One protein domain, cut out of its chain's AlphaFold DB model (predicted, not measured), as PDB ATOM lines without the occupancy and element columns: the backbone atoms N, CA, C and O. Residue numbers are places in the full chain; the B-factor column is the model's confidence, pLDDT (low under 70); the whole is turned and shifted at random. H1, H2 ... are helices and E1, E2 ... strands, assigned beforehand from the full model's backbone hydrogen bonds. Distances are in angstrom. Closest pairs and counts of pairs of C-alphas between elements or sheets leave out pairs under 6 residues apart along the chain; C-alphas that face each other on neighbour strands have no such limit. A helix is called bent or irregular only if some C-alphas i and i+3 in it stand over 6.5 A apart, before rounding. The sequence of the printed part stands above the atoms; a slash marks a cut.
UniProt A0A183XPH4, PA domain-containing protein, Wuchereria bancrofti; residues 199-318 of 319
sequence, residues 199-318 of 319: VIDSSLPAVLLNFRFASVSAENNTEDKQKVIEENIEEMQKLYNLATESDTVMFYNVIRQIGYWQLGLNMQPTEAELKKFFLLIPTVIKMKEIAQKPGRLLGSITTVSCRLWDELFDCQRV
ATOM      1  N   VAL A 199     -14.942 -54.884  95.552       78.79
ATOM      2  CA  VAL A 199     -13.829 -54.897  94.601       78.79
ATOM      3  C   VAL A 199     -12.580 -55.377  95.326       78.79
ATOM      4  O   VAL A 199     -12.199 -54.821  96.356       78.79
ATOM      5  N   ILE A 200     -11.930 -56.408  94.793       71.37
ATOM      6  CA  ILE A 200     -10.611 -56.838  95.258       71.37
ATOM      7  C   ILE A 200      -9.605 -56.191  94.317       71.37
ATOM      8  O   ILE A 200      -9.481 -56.607  93.164       71.37
ATOM      9  N   ASP A 201      -8.909 -55.165  94.795       70.31
ATOM     10  CA  ASP A 201      -7.832 -54.566  94.019       70.31
ATOM     11  C   ASP A 201      -6.696 -55.594  93.959       70.31
ATOM     12  O   ASP A 201      -6.155 -56.008  94.980       70.31
ATOM     13  N   SER A 202      -6.368 -56.096  92.772       66.64
ATOM     14  CA  SER A 202      -5.270 -57.055  92.631       66.64
ATOM     15  C   SER A 202      -3.912 -56.357  92.716       66.64
ATOM     16  O   SER A 202      -2.912 -56.981  93.072       66.64
ATOM     17  N   SER A 203      -3.867 -55.059  92.419       68.54
ATOM     18  CA  SER A 203      -2.659 -54.247  92.306       68.54
ATOM     19  C   SER A 203      -2.238 -53.592  93.626       68.54
ATOM     20  O   SER A 203      -1.044 -53.374  93.857       68.54
ATOM     21  N   LEU A 204      -3.193 -53.366  94.526       70.10
ATOM     22  CA  LEU A 204      -2.999 -52.935  95.911       70.10
ATOM     23  C   LEU A 204      -3.432 -54.061  96.860       70.10
ATOM     24  O   LEU A 204      -4.377 -54.766  96.549       70.10
ATOM     25  N   PRO A 205      -2.817 -54.265  98.038       71.61
ATOM     26  CA  PRO A 205      -3.329 -55.215  99.033       71.61
ATOM     27  C   PRO A 205      -4.588 -54.646  99.727       71.61
ATOM     28  O   PRO A 205      -4.580 -54.356 100.926       71.61
ATOM     29  N   ALA A 206      -5.650 -54.407  98.953       77.89
ATOM     30  CA  ALA A 206      -6.824 -53.650  99.360       77.89
ATOM     31  C   ALA A 206      -8.135 -54.288  98.883       77.89
ATOM     32  O   ALA A 206      -8.247 -54.795  97.769       77.89
ATOM     33  N   VAL A 207      -9.157 -54.177  99.726       84.77
ATOM     34  CA  VAL A 207     -10.552 -54.477  99.397       84.77
ATOM     35  C   VAL A 207     -11.308 -53.158  99.397       84.77
ATOM     36  O   VAL A 207     -11.253 -52.415 100.379       84.77
ATOM     37  N   LEU A 208     -11.998 -52.840  98.306       86.11
ATOM     38  CA  LEU A 208     -12.873 -51.676  98.231       86.11
ATOM     39  C   LEU A 208     -14.320 -52.123  98.442       86.11
ATOM     40  O   LEU A 208     -14.821 -53.014  97.758       86.11
ATOM     41  N   LEU A 209     -14.983 -51.486  99.401       90.71
ATOM     42  CA  LEU A 209     -16.386 -51.704  99.726       90.71
ATOM     43  C   LEU A 209     -17.175 -50.479  99.272       90.71
ATOM     44  O   LEU A 209     -16.976 -49.374  99.784       90.71
ATOM     45  N   ASN A 210     -18.052 -50.671  98.292       90.05
ATOM     46  CA  ASN A 210     -18.865 -49.612  97.708       90.05
ATOM     47  C   ASN A 210     -20.239 -49.589  98.383       90.05
ATOM     48  O   ASN A 210     -21.169 -50.277  97.962       90.05
ATOM     49  N   PHE A 211     -20.361 -48.778  99.433       91.22
ATOM     50  CA  PHE A 211     -21.618 -48.569 100.146       91.22
ATOM     51  C   PHE A 211     -22.463 -47.488  99.476       91.22
ATOM     52  O   PHE A 211     -21.949 -46.524  98.910       91.22
ATOM     53  N   ARG A 212     -23.783 -47.596  99.594       90.56
ATOM     54  CA  ARG A 212     -24.731 -46.545  99.213       90.56
ATOM     55  C   ARG A 212     -25.555 -46.183 100.436       90.56
ATOM     56  O   ARG A 212     -26.456 -46.923 100.820       90.56
ATOM     57  N   PHE A 213     -25.212 -45.055 101.053       88.03
ATOM     58  CA  PHE A 213     -25.847 -44.601 102.294       88.03
ATOM     59  C   PHE A 213     -27.110 -43.752 102.080       88.03
ATOM     60  O   PHE A 213     -27.732 -43.317 103.046       88.03
ATOM     61  N   ALA A 214     -27.504 -43.509 100.824       82.88
ATOM     62  CA  ALA A 214     -28.591 -42.597 100.475       82.88
ATOM     63  C   ALA A 214     -28.431 -41.227 101.177       82.88
ATOM     64  O   ALA A 214     -27.396 -40.582 101.014       82.88
ATOM     65  N   SER A 215     -29.439 -40.778 101.930       79.81
ATOM     66  CA  SER A 215     -29.429 -39.540 102.724       79.81
ATOM     67  C   SER A 215     -29.042 -39.747 104.194       79.81
ATOM     68  O   SER A 215     -29.132 -38.804 104.980       79.81
ATOM     69  N   VAL A 216     -28.644 -40.960 104.589       83.16
ATOM     70  CA  VAL A 216     -28.276 -41.268 105.974       83.16
ATOM     71  C   VAL A 216     -26.846 -40.813 106.245       83.16
ATOM     72  O   VAL A 216     -25.902 -41.158 105.536       83.16
ATOM     73  N   SER A 217     -26.701 -40.026 107.303       79.67
ATOM     74  CA  SER A 217     -25.455 -39.421 107.754       79.67
ATOM     75  C   SER A 217     -25.170 -39.773 109.218       79.67
ATOM     76  O   SER A 217     -25.915 -40.516 109.861       79.67
ATOM     77  N   ALA A 218     -24.095 -39.208 109.770       77.95
ATOM     78  CA  ALA A 218     -23.751 -39.370 111.179       77.95
ATOM     79  C   ALA A 218     -24.821 -38.811 112.143       77.95
ATOM     80  O   ALA A 218     -24.900 -39.289 113.273       77.95
ATOM     81  N   GLU A 219     -25.659 -37.866 111.704       81.50
ATOM     82  CA  GLU A 219     -26.680 -37.196 112.531       81.50
ATOM     83  C   GLU A 219     -28.010 -37.961 112.611       81.50
ATOM     84  O   GLU A 219     -28.826 -37.705 113.495       81.50
ATOM     85  N   ASN A 220     -28.242 -38.909 111.700       86.23
ATOM     86  CA  ASN A 220     -29.465 -39.705 111.674       86.23
ATOM     87  C   ASN A 220     -29.558 -40.659 112.877       86.23
ATOM     88  O   ASN A 220     -28.553 -41.009 113.505       86.23
ATOM     89  N   ASN A 221     -30.777 -41.112 113.182       89.08
ATOM     90  CA  ASN A 221     -31.010 -42.067 114.263       89.08
ATOM     91  C   ASN A 221     -30.374 -43.444 113.951       89.08
ATOM     92  O   ASN A 221     -30.008 -43.755 112.815       89.08
ATOM     93  N   THR A 222     -30.227 -44.279 114.980       88.54
ATOM     94  CA  THR A 222     -29.591 -45.599 114.849       88.54
ATOM     95  C   THR A 222     -30.386 -46.562 113.960       88.54
ATOM     96  O   THR A 222     -29.778 -47.375 113.270       88.54
ATOM     97  N   GLU A 223     -31.718 -46.462 113.935       89.54
ATOM     98  CA  GLU A 223     -32.589 -47.340 113.139       89.54
ATOM     99  C   GLU A 223     -32.405 -47.110 111.632       89.54
ATOM    100  O   GLU A 223     -32.258 -48.068 110.874       89.54
ATOM    101  N   ASP A 224     -32.318 -45.849 111.201       89.62
ATOM    102  CA  ASP A 224     -32.048 -45.462 109.815       89.62
ATOM    103  C   ASP A 224     -30.663 -45.949 109.375       89.62
ATOM    104  O   ASP A 224     -30.504 -46.490 108.277       89.62
ATOM    105  N   LYS A 225     -29.659 -45.805 110.254       90.56
ATOM    106  CA  LYS A 225     -28.303 -46.322 110.018       90.56
ATOM    107  C   LYS A 225     -28.319 -47.840 109.851       90.56
ATOM    108  O   LYS A 225     -27.767 -48.342 108.879       90.56
ATOM    109  N   GLN A 226     -28.980 -48.562 110.754       91.09
ATOM    110  CA  GLN A 226     -29.118 -50.017 110.686       91.09
ATOM    111  C   GLN A 226     -29.808 -50.470 109.405       91.09
ATOM    112  O   GLN A 226     -29.285 -51.334 108.705       91.09
ATOM    113  N   LYS A 227     -30.936 -49.851 109.059       91.33
ATOM    114  CA  LYS A 227     -31.686 -50.183 107.850       91.33
ATOM    115  C   LYS A 227     -30.820 -50.064 106.595       91.33
ATOM    116  O   LYS A 227     -30.763 -50.996 105.801       91.33
ATOM    117  N   VAL A 228     -30.111 -48.947 106.442       91.40
ATOM    118  CA  VAL A 228     -29.260 -48.703 105.271       91.40
ATOM    119  C   VAL A 228     -28.083 -49.678 105.200       91.40
ATOM    120  O   VAL A 228     -27.733 -50.132 104.108       91.40
ATOM    121  N   ILE A 229     -27.466 -50.027 106.335       92.80
ATOM    122  CA  ILE A 229     -26.390 -51.026 106.346       92.80
ATOM    123  C   ILE A 229     -26.919 -52.396 105.928       92.80
ATOM    124  O   ILE A 229     -26.340 -53.004 105.029       92.80
ATOM    125  N   GLU A 230     -28.026 -52.867 106.501       93.70
ATOM    126  CA  GLU A 230     -28.569 -54.180 106.140       93.70
ATOM    127  C   GLU A 230     -29.040 -54.234 104.677       93.70
ATOM    128  O   GLU A 230     -28.785 -55.233 104.011       93.70
ATOM    129  N   GLU A 231     -29.595 -53.153 104.116       92.07
ATOM    130  CA  GLU A 231     -29.914 -53.074 102.678       92.07
ATOM    131  C   GLU A 231     -28.669 -53.257 101.789       92.07
ATOM    132  O   GLU A 231     -28.722 -53.958 100.776       92.07
ATOM    133  N   ASN A 232     -27.527 -52.670 102.170       92.43
ATOM    134  CA  ASN A 232     -26.262 -52.876 101.457       92.43
ATOM    135  C   ASN A 232     -25.778 -54.329 101.579       92.43
ATOM    136  O   ASN A 232     -25.363 -54.921 100.581       92.43
ATOM    137  N   ILE A 233     -25.853 -54.918 102.776       93.22
ATOM    138  CA  ILE A 233     -25.415 -56.299 103.011       93.22
ATOM    139  C   ILE A 233     -26.295 -57.303 102.260       93.22
ATOM    140  O   ILE A 233     -25.758 -58.218 101.638       93.22
ATOM    141  N   GLU A 234     -27.617 -57.121 102.248       91.27
ATOM    142  CA  GLU A 234     -28.542 -57.969 101.486       91.27
ATOM    143  C   GLU A 234     -28.203 -57.983  99.990       91.27
ATOM    144  O   GLU A 234     -28.286 -59.024  99.336       91.27
ATOM    145  N   GLU A 235     -27.820 -56.837  99.424       87.95
ATOM    146  CA  GLU A 235     -27.413 -56.747  98.019       87.95
ATOM    147  C   GLU A 235     -26.049 -57.398  97.772       87.95
ATOM    148  O   GLU A 235     -25.888 -58.105  96.776       87.95
ATOM    149  N   MET A 236     -25.091 -57.255  98.693       90.55
ATOM    150  CA  MET A 236     -23.810 -57.963  98.603       90.55
ATOM    151  C   MET A 236     -23.991 -59.486  98.682       90.55
ATOM    152  O   MET A 236     -23.434 -60.211  97.858       90.55
ATOM    153  N   GLN A 237     -24.840 -59.974  99.590       91.04
ATOM    154  CA  GLN A 237     -25.129 -61.402  99.771       91.04
ATOM    155  C   GLN A 237     -25.816 -62.052  98.562       91.04
ATOM    156  O   GLN A 237     -25.682 -63.254  98.348       91.04
ATOM    157  N   LYS A 238     -26.519 -61.276  97.725       87.46
ATOM    158  CA  LYS A 238     -27.077 -61.773  96.451       87.46
ATOM    159  C   LYS A 238     -26.008 -62.029  95.388       87.46
ATOM    160  O   LYS A 238     -26.292 -62.722  94.407       87.46
ATOM    161  N   LEU A 239     -24.833 -61.421  95.543       85.60
ATOM    162  CA  LEU A 239     -23.761 -61.405  94.554       85.60
ATOM    163  C   LEU A 239     -22.571 -62.271  94.972       85.60
ATOM    164  O   LEU A 239     -21.965 -62.899  94.104       85.60
ATOM    165  N   TYR A 240     -22.259 -62.332  96.268       88.05
ATOM    166  CA  TYR A 240     -21.074 -63.010  96.788       88.05
ATOM    167  C   TYR A 240     -21.406 -63.936  97.959       88.05
ATOM    168  O   TYR A 240     -22.151 -63.571  98.872       88.05
ATOM    169  N   ASN A 241     -20.784 -65.112  97.969       88.94
ATOM    170  CA  ASN A 241     -20.873 -66.077  99.061       88.94
ATOM    171  C   ASN A 241     -19.516 -66.749  99.311       88.94
ATOM    172  O   ASN A 241     -18.627 -66.692  98.463       88.94
ATOM    173  N   LEU A 242     -19.356 -67.381 100.470       90.92
ATOM    174  CA  LEU A 242     -18.166 -68.142 100.841       90.92
ATOM    175  C   LEU A 242     -18.487 -69.637 100.937       90.92
ATOM    176  O   LEU A 242     -19.641 -70.058 100.848       90.92
ATOM    177  N   ALA A 243     -17.443 -70.454 101.092       89.77
ATOM    178  CA  ALA A 243     -17.561 -71.911 101.108       89.77
ATOM    179  C   ALA A 243     -18.400 -72.450 102.283       89.77
ATOM    180  O   ALA A 243     -19.030 -73.498 102.150       89.77
ATOM    181  N   THR A 244     -18.407 -71.754 103.425       93.00
ATOM    182  CA  THR A 244     -19.157 -72.158 104.621       93.00
ATOM    183  C   THR A 244     -20.045 -71.025 105.120       93.00
ATOM    184  O   THR A 244     -19.682 -69.854 105.035       93.00
ATOM    185  N   GLU A 245     -21.196 -71.370 105.702       92.44
ATOM    186  CA  GLU A 245     -22.113 -70.389 106.301       92.44
ATOM    187  C   GLU A 245     -21.443 -69.590 107.430       92.44
ATOM    188  O   GLU A 245     -21.634 -68.382 107.536       92.44
ATOM    189  N   SER A 246     -20.593 -70.244 108.230       94.06
ATOM    190  CA  SER A 246     -19.822 -69.595 109.298       94.06
ATOM    191  C   SER A 246     -18.880 -68.515 108.755       94.06
ATOM    192  O   SER A 246     -18.810 -67.412 109.305       94.06
ATOM    193  N   ASP A 247     -18.192 -68.799 107.646       94.17
ATOM    194  CA  ASP A 247     -17.315 -67.828 106.994       94.17
ATOM    195  C   ASP A 247     -18.118 -66.703 106.344       94.17
ATOM    196  O   ASP A 247     -17.735 -65.544 106.470       94.17
ATOM    197  N   THR A 248     -19.270 -67.011 105.741       93.25
ATOM    198  CA  THR A 248     -20.202 -66.007 105.211       93.25
ATOM    199  C   THR A 248     -20.680 -65.050 106.300       93.25
ATOM    200  O   THR A 248     -20.587 -63.833 106.137       93.25
ATOM    201  N   VAL A 249     -21.148 -65.566 107.439       94.60
ATOM    202  CA  VAL A 249     -21.602 -64.741 108.568       94.60
ATOM    203  C   VAL A 249     -20.467 -63.867 109.090       94.60
ATOM    204  O   VAL A 249     -20.642 -62.661 109.262       94.60
ATOM    205  N   MET A 250     -19.287 -64.449 109.304       94.63
ATOM    206  CA  MET A 250     -18.132 -63.718 109.812       94.63
ATOM    207  C   MET A 250     -17.662 -62.624 108.840       94.63
ATOM    208  O   MET A 250     -17.443 -61.489 109.265       94.63
ATOM    209  N   PHE A 251     -17.581 -62.927 107.544       94.55
ATOM    210  CA  PHE A 251     -17.182 -61.986 106.499       94.55
ATOM    211  C   PHE A 251     -18.104 -60.763 106.450       94.55
ATOM    212  O   PHE A 251     -17.645 -59.621 106.516       94.55
ATOM    213  N   TYR A 252     -19.420 -60.989 106.412       95.52
ATOM    214  CA  TYR A 252     -20.392 -59.897 106.354       95.52
ATOM    215  C   TYR A 252     -20.534 -59.135 107.674       95.52
ATOM    216  O   TYR A 252     -20.850 -57.948 107.648       95.52
ATOM    217  N   ASN A 253     -20.253 -59.753 108.824       95.65
ATOM    218  CA  ASN A 253     -20.216 -59.035 110.101       95.65
ATOM    219  C   ASN A 253     -19.095 -57.990 110.148       95.65
ATOM    220  O   ASN A 253     -19.326 -56.886 110.640       95.65
ATOM    221  N   VAL A 254     -17.929 -58.286 109.565       94.74
ATOM    222  CA  VAL A 254     -16.848 -57.295 109.425       94.74
ATOM    223  C   VAL A 254     -17.272 -56.149 108.506       94.74
ATOM    224  O   VAL A 254     -17.080 -54.983 108.845       94.74
ATOM    225  N   ILE A 255     -17.926 -56.447 107.378       95.14
ATOM    226  CA  ILE A 255     -18.444 -55.412 106.465       95.14
ATOM    227  C   ILE A 255     -19.498 -54.534 107.158       95.14
ATOM    228  O   ILE A 255     -19.464 -53.313 107.002       95.14
ATOM    229  N   ARG A 256     -20.395 -55.118 107.967       95.60
ATOM    230  CA  ARG A 256     -21.366 -54.365 108.783       95.60
ATOM    231  C   ARG A 256     -20.678 -53.404 109.739       95.60
ATOM    232  O   ARG A 256     -21.005 -52.224 109.741       95.60
ATOM    233  N   GLN A 257     -19.726 -53.903 110.528       94.92
ATOM    234  CA  GLN A 257     -18.930 -53.102 111.460       94.92
ATOM    235  C   GLN A 257     -18.262 -51.923 110.733       94.92
ATOM    236  O   GLN A 257     -18.419 -50.774 111.142       94.92
ATOM    237  N   ILE A 258     -17.626 -52.177 109.582       93.40
ATOM    238  CA  ILE A 258     -17.052 -51.119 108.738       93.40
ATOM    239  C   ILE A 258     -18.128 -50.107 108.325       93.40
ATOM    240  O   ILE A 258     -17.933 -48.910 108.515       93.40
ATOM    241  N   GLY A 259     -19.272 -50.558 107.809       93.12
ATOM    242  CA  GLY A 259     -20.375 -49.683 107.407       93.12
ATOM    243  C   GLY A 259     -20.886 -48.801 108.552       93.12
ATOM    244  O   GLY A 259     -21.002 -47.585 108.396       93.12
ATOM    245  N   TYR A 260     -21.114 -49.385 109.730       93.49
ATOM    246  CA  TYR A 260     -21.507 -48.659 110.939       93.49
ATOM    247  C   TYR A 260     -20.460 -47.638 111.368       93.49
ATOM    248  O   TYR A 260     -20.803 -46.499 111.700       93.49
ATOM    249  N   TRP A 261     -19.186 -48.015 111.303       91.18
ATOM    250  CA  TRP A 261     -18.088 -47.113 111.608       91.18
ATOM    251  C   TRP A 261     -18.047 -45.906 110.661       91.18
ATOM    252  O   TRP A 261     -17.897 -44.771 111.116       91.18
ATOM    253  N   GLN A 262     -18.306 -46.107 109.367       89.68
ATOM    254  CA  GLN A 262     -18.390 -45.016 108.385       89.68
ATOM    255  C   GLN A 262     -19.612 -44.097 108.566       89.68
ATOM    256  O   GLN A 262     -19.619 -42.988 108.029       89.68
ATOM    257  N   LEU A 263     -20.623 -44.524 109.331       89.53
ATOM    258  CA  LEU A 263     -21.783 -43.720 109.748       89.53
ATOM    259  C   LEU A 263     -21.616 -43.114 111.159       89.53
ATOM    260  O   LEU A 263     -22.586 -42.645 111.768       89.53
ATOM    261  N   GLY A 264     -20.390 -43.121 111.692       87.03
ATOM    262  CA  GLY A 264     -20.037 -42.499 112.969       87.03
ATOM    263  C   GLY A 264     -20.408 -43.319 114.207       87.03
ATOM    264  O   GLY A 264     -20.395 -42.778 115.310       87.03
ATOM    265  N   LEU A 265     -20.754 -44.600 114.057       87.25
ATOM    266  CA  LEU A 265     -20.957 -45.496 115.198       87.25
ATOM    267  C   LEU A 265     -19.622 -46.109 115.637       87.25
ATOM    268  O   LEU A 265     -18.760 -46.420 114.819       87.25
ATOM    269  N   ASN A 266     -19.447 -46.328 116.939       86.24
ATOM    270  CA  ASN A 266     -18.223 -46.917 117.485       86.24
ATOM    271  C   ASN A 266     -18.227 -48.455 117.361       86.24
ATOM    272  O   ASN A 266     -18.299 -49.166 118.359       86.24
ATOM    273  N   MET A 267     -18.220 -48.958 116.125       87.42
ATOM    274  CA  MET A 267     -18.260 -50.389 115.788       87.42
ATOM    275  C   MET A 267     -17.115 -50.763 114.843       87.42
ATOM    276  O   MET A 267     -17.337 -51.260 113.748       87.42
ATOM    277  N   GLN A 268     -15.874 -50.493 115.244       87.42
ATOM    278  CA  GLN A 268     -14.709 -50.914 114.466       87.42
ATOM    279  C   GLN A 268     -14.474 -52.426 114.607       87.42
ATOM    280  O   GLN A 268     -14.530 -52.929 115.732       87.42
ATOM    281  N   PRO A 269     -14.157 -53.138 113.512       90.21
ATOM    282  CA  PRO A 269     -13.675 -54.508 113.608       90.21
ATOM    283  C   PRO A 269     -12.378 -54.598 114.416       90.21
ATOM    284  O   PRO A 269     -11.503 -53.732 114.331       90.21
ATOM    285  N   THR A 270     -12.225 -55.682 115.166       90.00
ATOM    286  CA  THR A 270     -10.978 -56.022 115.851       90.00
ATOM    287  C   THR A 270      -9.902 -56.473 114.861       90.00
ATOM    288  O   THR A 270     -10.183 -56.940 113.757       90.00
ATOM    289  N   GLU A 271      -8.636 -56.412 115.275       86.22
ATOM    290  CA  GLU A 271      -7.510 -56.886 114.459       86.22
ATOM    291  C   GLU A 271      -7.651 -58.371 114.071       86.22
ATOM    292  O   GLU A 271      -7.324 -58.761 112.953       86.22
ATOM    293  N   ALA A 272      -8.186 -59.206 114.968       89.89
ATOM    294  CA  ALA A 272      -8.428 -60.623 114.700       89.89
ATOM    295  C   ALA A 272      -9.539 -60.840 113.659       89.89
ATOM    296  O   ALA A 272      -9.400 -61.689 112.773       89.89
ATOM    297  N   GLU A 273     -10.621 -60.061 113.739       91.95
ATOM    298  CA  GLU A 273     -11.694 -60.068 112.741       91.95
ATOM    299  C   GLU A 273     -11.173 -59.629 111.370       91.95
ATOM    300  O   GLU A 273     -11.444 -60.302 110.376       91.95
ATOM    301  N   LEU A 274     -10.355 -58.574 111.311       88.30
ATOM    302  CA  LEU A 274      -9.753 -58.104 110.062       88.30
ATOM    303  C   LEU A 274      -8.764 -59.126 109.490       88.30
ATOM    304  O   LEU A 274      -8.857 -59.458 108.310       88.30
ATOM    305  N   LYS A 275      -7.891 -59.726 110.312       87.90
ATOM    306  CA  LYS A 275      -7.000 -60.824 109.884       87.90
ATOM    307  C   LYS A 275      -7.786 -61.949 109.221       87.90
ATOM    308  O   LYS A 275      -7.453 -62.361 108.110       87.90
ATOM    309  N   LYS A 276      -8.850 -62.423 109.871       90.43
ATOM    310  CA  LYS A 276      -9.692 -63.481 109.309       90.43
ATOM    311  C   LYS A 276     -10.452 -63.006 108.058       90.43
ATOM    312  O   LYS A 276     -10.561 -63.779 107.114       90.43
ATOM    313  N   PHE A 277     -10.899 -61.749 107.995       91.30
ATOM    314  CA  PHE A 277     -11.573 -61.184 106.821       91.30
ATOM    315  C   PHE A 277     -10.658 -61.221 105.592       91.30
ATOM    316  O   PHE A 277     -11.047 -61.760 104.561       91.30
ATOM    317  N   PHE A 278      -9.413 -60.753 105.721       85.88
ATOM    318  CA  PHE A 278      -8.433 -60.784 104.631       85.88
ATOM    319  C   PHE A 278      -8.023 -62.209 104.227       85.88
ATOM    320  O   PHE A 278      -7.799 -62.456 103.044       85.88
ATOM    321  N   LEU A 279      -7.983 -63.164 105.165       86.41
ATOM    322  CA  LEU A 279      -7.754 -64.583 104.846       86.41
ATOM    323  C   LEU A 279      -8.888 -65.208 104.022       86.41
ATOM    324  O   LEU A 279      -8.644 -66.148 103.270       86.41
ATOM    325  N   LEU A 280     -10.114 -64.701 104.160       89.58
ATOM    326  CA  LEU A 280     -11.283 -65.185 103.427       89.58
ATOM    327  C   LEU A 280     -11.434 -64.554 102.039       89.58
ATOM    328  O   LEU A 280     -12.124 -65.116 101.197       89.58
ATOM    329  N   ILE A 281     -10.782 -63.422 101.759       85.40
ATOM    330  CA  ILE A 281     -10.898 -62.731 100.463       85.40
ATOM    331  C   ILE A 281     -10.648 -63.654  99.254       85.40
ATOM    332  O   ILE A 281     -11.475 -63.647  98.341       85.40
ATOM    333  N   PRO A 282      -9.599 -64.503  99.231       80.69
ATOM    334  CA  PRO A 282      -9.361 -65.409  98.105       80.69
ATOM    335  C   PRO A 282     -10.418 -66.512  97.938       80.69
ATOM    336  O   PRO A 282     -10.429 -67.184  96.910       80.69
ATOM    337  N   THR A 283     -11.274 -66.744  98.941       85.19
ATOM    338  CA  THR A 283     -12.300 -67.799  98.926       85.19
ATOM    339  C   THR A 283     -13.696 -67.272  98.589       85.19
ATOM    340  O   THR A 283     -14.640 -68.060  98.518       85.19
ATOM    341  N   VAL A 284     -13.840 -65.962  98.357       87.04
ATOM    342  CA  VAL A 284     -15.108 -65.341  97.962       87.04
ATOM    343  C   VAL A 284     -15.506 -65.804  96.559       87.04
ATOM    344  O   VAL A 284     -14.779 -65.619  95.584       87.04
ATOM    345  N   ILE A 285     -16.703 -66.377  96.447       83.85
ATOM    346  CA  ILE A 285     -17.290 -66.877  95.204       83.85
ATOM    347  C   ILE A 285     -18.342 -65.882  94.717       83.85
ATOM    348  O   ILE A 285     -19.280 -65.540  95.441       83.85
ATOM    349  N   LYS A 286     -18.227 -65.451  93.458       80.95
ATOM    350  CA  LYS A 286     -19.233 -64.622  92.782       80.95
ATOM    351  C   LYS A 286     -20.362 -65.511  92.245       80.95
ATOM    352  O   LYS A 286     -20.115 -66.393  91.429       80.95
ATOM    353  N   MET A 287     -21.594 -65.304  92.712       79.25
ATOM    354  CA  MET A 287     -22.744 -66.186  92.448       79.25
ATOM    355  C   MET A 287     -23.497 -65.881  91.142       79.25
ATOM    356  O   MET A 287     -24.186 -66.759  90.626       79.25
ATOM    357  N   LYS A 288     -23.432 -64.644  90.624       64.99
ATOM    358  CA  LYS A 288     -24.190 -64.196  89.437       64.99
ATOM    359  C   LYS A 288     -23.331 -63.367  88.478       64.99
ATOM    360  O   LYS A 288     -22.498 -62.574  88.916       64.99
ATOM    361  N   GLU A 289     -23.594 -63.493  87.175       57.13
ATOM    362  CA  GLU A 289     -23.130 -62.527  86.171       57.13
ATOM    363  C   GLU A 289     -23.815 -61.171  86.414       57.13
ATOM    364  O   GLU A 289     -25.044 -61.079  86.476       57.13
ATOM    365  N   ILE A 290     -23.018 -60.112  86.583       52.28
ATOM    366  CA  ILE A 290     -23.473 -58.739  86.859       52.28
ATOM    367  C   ILE A 290     -24.049 -58.118  85.584       52.28
ATOM    368  O   ILE A 290     -23.475 -57.212  84.992       52.28
ATOM    369  N   ALA A 291     -25.200 -58.599  85.126       49.72
ATOM    370  CA  ALA A 291     -25.959 -57.868  84.116       49.72
ATOM    371  C   ALA A 291     -26.857 -56.784  84.743       49.72
ATOM    372  O   ALA A 291     -27.399 -55.945  84.028       49.72
ATOM    373  N   GLN A 292     -27.031 -56.768  86.070       51.60
ATOM    374  CA  GLN A 292     -27.924 -55.826  86.744       51.60
ATOM    375  C   GLN A 292     -27.184 -55.084  87.857       51.60
ATOM    376  O   GLN A 292     -26.676 -55.700  88.793       51.60
ATOM    377  N   LYS A 293     -27.146 -53.746  87.752       56.42
ATOM    378  CA  LYS A 293     -26.811 -52.861  88.877       56.42
ATOM    379  C   LYS A 293     -27.680 -53.243  90.088       56.42
ATOM    380  O   LYS A 293     -28.827 -53.639  89.867       56.42
ATOM    381  N   PRO A 294     -27.192 -53.100  91.335       60.37
ATOM    382  CA  PRO A 294     -28.000 -53.368  92.523       60.37
ATOM    383  C   PRO A 294     -29.261 -52.499  92.481       60.37
ATOM    384  O   PRO A 294     -29.204 -51.284  92.657       60.37
ATOM    385  N   GLY A 295     -30.401 -53.116  92.161       61.77
ATOM    386  CA  GLY A 295     -31.615 -52.390  91.779       61.77
ATOM    387  C   GLY A 295     -32.273 -51.634  92.933       61.77
ATOM    388  O   GLY A 295     -33.074 -50.737  92.689       61.77
ATOM    389  N   ARG A 296     -31.942 -51.991  94.184       64.62
ATOM    390  CA  ARG A 296     -32.496 -51.374  95.399       64.62
ATOM    391  C   ARG A 296     -31.651 -50.243  95.974       64.62
ATOM    392  O   ARG A 296     -32.187 -49.440  96.731       64.62
ATOM    393  N   LEU A 297     -30.364 -50.161  95.644       67.18
ATOM    394  CA  LEU A 297     -29.489 -49.185  96.284       67.18
ATOM    395  C   LEU A 297     -29.541 -47.842  95.552       67.18
ATOM    396  O   LEU A 297     -29.083 -47.711  94.417       67.18
ATOM    397  N   LEU A 298     -30.064 -46.825  96.234       68.69
ATOM    398  CA  LEU A 298     -30.141 -45.450  95.745       68.69
ATOM    399  C   LEU A 298     -29.081 -44.567  96.421       68.69
ATOM    400  O   LEU A 298     -28.680 -44.796  97.560       68.69
ATOM    401  N   GLY A 299     -28.646 -43.525  95.714       75.42
ATOM    402  CA  GLY A 299     -27.691 -42.536  96.221       75.42
ATOM    403  C   GLY A 299     -26.257 -42.717  95.722       75.42
ATOM    404  O   GLY A 299     -25.941 -43.622  94.940       75.42
ATOM    405  N   SER A 300     -25.392 -41.798  96.154       83.92
ATOM    406  CA  SER A 300     -23.972 -41.781  95.807       83.92
ATOM    407  C   SER A 300     -23.234 -42.973  96.407       83.92
ATOM    408  O   SER A 300     -23.493 -43.372  97.543       83.92
ATOM    409  N   ILE A 301     -22.282 -43.509  95.647       85.84
ATOM    410  CA  ILE A 301     -21.356 -44.523  96.145       85.84
ATOM    411  C   ILE A 301     -20.378 -43.846  97.100       85.84
ATOM    412  O   ILE A 301     -19.738 -42.865  96.731       85.84
ATOM    413  N   THR A 302     -20.274 -44.395  98.301       87.95
ATOM    414  CA  THR A 302     -19.177 -44.161  99.231       87.95
ATOM    415  C   THR A 302     -18.233 -45.353  99.159       87.95
ATOM    416  O   THR A 302     -18.619 -46.467  99.515       87.95
ATOM    417  N   THR A 303     -17.004 -45.133  98.705       86.70
ATOM    418  CA  THR A 303     -16.001 -46.196  98.594       86.70
ATOM    419  C   THR A 303     -15.125 -46.194  99.831       86.70
ATOM    420  O   THR A 303     -14.437 -45.214 100.127       86.70
ATOM    421  N   VAL A 304     -15.110 -47.319 100.532       88.89
ATOM    422  CA  VAL A 304     -14.245 -47.556 101.686       88.89
ATOM    423  C   VAL A 304     -13.126 -48.488 101.252       88.89
ATOM    424  O   VAL A 304     -13.384 -49.625 100.872       88.89
ATOM    425  N   SER A 305     -11.884 -48.011 101.283       85.50
ATOM    426  CA  SER A 305     -10.699 -48.824 101.011       85.50
ATOM    427  C   SER A 305     -10.197 -49.416 102.318       85.50
ATOM    428  O   SER A 305      -9.682 -48.685 103.160       85.50
ATOM    429  N   CYS A 306     -10.354 -50.726 102.474       87.16
ATOM    430  CA  CYS A 306      -9.785 -51.503 103.565       87.16
ATOM    431  C   CYS A 306      -8.463 -52.119 103.125       87.16
ATOM    432  O   CYS A 306      -8.415 -52.854 102.139       87.16
ATOM    433  N   ARG A 307      -7.388 -51.831 103.854       79.50
ATOM    434  CA  ARG A 307      -6.017 -52.221 103.513       79.50
ATOM    435  C   ARG A 307      -5.347 -52.925 104.681       79.50
ATOM    436  O   ARG A 307      -5.631 -52.619 105.839       79.50
ATOM    437  N   LEU A 308      -4.426 -53.824 104.351       73.14
ATOM    438  CA  LEU A 308      -3.458 -54.376 105.292       73.14
ATOM    439  C   LEU A 308      -2.097 -53.708 105.064       73.14
ATOM    440  O   LEU A 308      -1.569 -53.723 103.951       73.14
ATOM    441  N   TRP A 309      -1.531 -53.139 106.121       64.60
ATOM    442  CA  TRP A 309      -0.268 -52.408 106.129       64.60
ATOM    443  C   TRP A 309       0.578 -52.874 107.312       64.60
ATOM    444  O   TRP A 309       0.226 -52.553 108.433       64.60
ATOM    445  N   ASP A 310       1.723 -53.538 107.110       66.42
ATOM    446  CA  ASP A 310       2.627 -53.940 108.216       66.42
ATOM    447  C   ASP A 310       1.873 -54.556 109.417       66.42
ATOM    448  O   ASP A 310       2.097 -54.187 110.564       66.42
ATOM    449  N   GLU A 311       0.914 -55.449 109.138       65.99
ATOM    450  CA  GLU A 311      -0.006 -56.065 110.119       65.99
ATOM    451  C   GLU A 311      -1.068 -55.140 110.748       65.99
ATOM    452  O   GLU A 311      -1.971 -55.622 111.431       65.99
ATOM    453  N   LEU A 312      -1.030 -53.840 110.464       67.85
ATOM    454  CA  LEU A 312      -2.067 -52.869 110.800       67.85
ATOM    455  C   LEU A 312      -3.155 -52.853 109.728       67.85
ATOM    456  O   LEU A 312      -2.887 -52.834 108.527       67.85
ATOM    457  N   PHE A 313      -4.406 -52.816 110.165       74.84
ATOM    458  CA  PHE A 313      -5.551 -52.698 109.274       74.84
ATOM    459  C   PHE A 313      -6.094 -51.280 109.296       74.84
ATOM    460  O   PHE A 313      -6.260 -50.688 110.361       74.84
ATOM    461  N   ASP A 314      -6.404 -50.759 108.115       79.62
ATOM    462  CA  ASP A 314      -6.929 -49.410 107.950       79.62
ATOM    463  C   ASP A 314      -8.053 -49.415 106.913       79.62
ATOM    464  O   ASP A 314      -7.857 -49.865 105.785       79.62
ATOM    465  N   CYS A 315      -9.238 -48.944 107.300       85.06
ATOM    466  CA  CYS A 315     -10.381 -48.783 106.402       85.06
ATOM    467  C   CYS A 315     -10.769 -47.308 106.338       85.06
ATOM    468  O   CYS A 315     -11.304 -46.758 107.301       85.06
ATOM    469  N   GLN A 316     -10.541 -46.673 105.189       82.73
ATOM    470  CA  GLN A 316     -10.788 -45.242 105.006       82.73
ATOM    471  C   GLN A 316     -11.703 -44.972 103.821       82.73
ATOM    472  O   GLN A 316     -11.647 -45.659 102.800       82.73
ATOM    473  N   ARG A 317     -12.522 -43.924 103.936       81.93
ATOM    474  CA  ARG A 317     -13.280 -43.401 102.800       81.93
ATOM    475  C   ARG A 317     -12.308 -42.807 101.779       81.93
ATOM    476  O   ARG A 317     -11.561 -41.888 102.100       81.93
ATOM    477  N   VAL A 318     -12.338 -43.324 100.554       76.12
ATOM    478  CA  VAL A 318     -11.522 -42.840  99.425       76.12
ATOM    479  C   VAL A 318     -12.355 -42.168  98.332       76.12
ATOM    480  O   VAL A 318     -11.794 -41.479  97.482       76.12
TER     481      VAL A 318
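Overview. This is residues 199 to 318 of the 319 residues of the protein "PA domain-containing protein" of Wuchereria bancrofti (UniProt A0A183XPH4). A twisted four-stranded antiparallel sheet forms one wall, with three helices covering one face and the other face bare of helices. The strand hairpins E1-E2 and E3-E4, from the two ends of the printed part, join side by side through E2 and E3, and the helices H1, H2 and H3 come between them along the chain. The printed part has 120 residues with three named helices and four named strands, in the order E1 E2 H1 H2 H3 E3 E4; the sheet's order is E1 E2 E3 E4, and the class is mixed, helices and strands. It is compact and rounded, with a radius of gyration of the C-alphas of 13.9 A and spans of 34 by 34 by 28 A.

Arrangement. The inner strands E2, residues 206 to 212, and E3, residues 301 to 309, are antiparallel at 158 degrees, with N 209 and O 304 2.9 A apart, within hydrogen-bond range. E1, residues 199 to 201, is an edge strand and forms a hairpin with E2, with N 208 and O 199 at 2.8 A. E4, residues 312 to 317, is the other edge strand and forms a hairpin with E3, with N 307 and O 314 at 2.8 A. The sheet and the helices make two layers, helices on one face of a sheet. H2, residues 245 to 262, has a height over the sheet of 9.6 A and runs across the strands, at 65 degrees to E2 on the local plane. H3, residues 271 to 283, on the same face, has a height of 9.4 A and touches H2 at a steep tilt of 58 degrees, closest at the C-alphas of Phe 251 and Phe 277, 5.7 A apart; H2 does so with residues 247 to 254 alone. H1, residues 222 to 237, is on the sheet, its closest C-alphas to E2 being those of Asn 232 and Phe 211, 6.5 A apart. H1 and H2 form a helical hairpin and touch at a steep tilt of 43 degrees, closest at the C-alphas of Ile 229 and Gly 259, 6.3 A apart; H2 does so with residues 252 to 260 alone. H1 and H3 are apart. Every O i to N i+4 pair is within hydrogen-bond range in H1 and H2, and 7 of 9 are in H3. H3 is irregular, but only just: C-alphas 279 and 282 are 7.0 A apart.

Along the chain. E1 spans 6.0 A from C-alpha 199 at (-13.829, -54.897, 94.601). E2 spans 19.3 A, E3 24.6 A and E4 16.7 A, the last ending at C-alpha 317 at (-13.280, -43.401, 102.800). H1 spans 22.3 A, H2 25.7 A from C-alpha 245 at (-22.113, -70.389, 106.301), and H3 19.6 A.

Size, cuts and confidence. The two C-alphas farthest apart, those of Gly 295 and Asp 310, are 38.0 A from each other. The printed part has no cut. The link from H3 to E3, residues 284 to 300, is long; its residues 285 to 286 pair antiparallel with residues 240 to 241. Mean pLDDT of the printed part is 83.6, and residues 202 to 203, 288 to 298 and 309 to 312 are under 70.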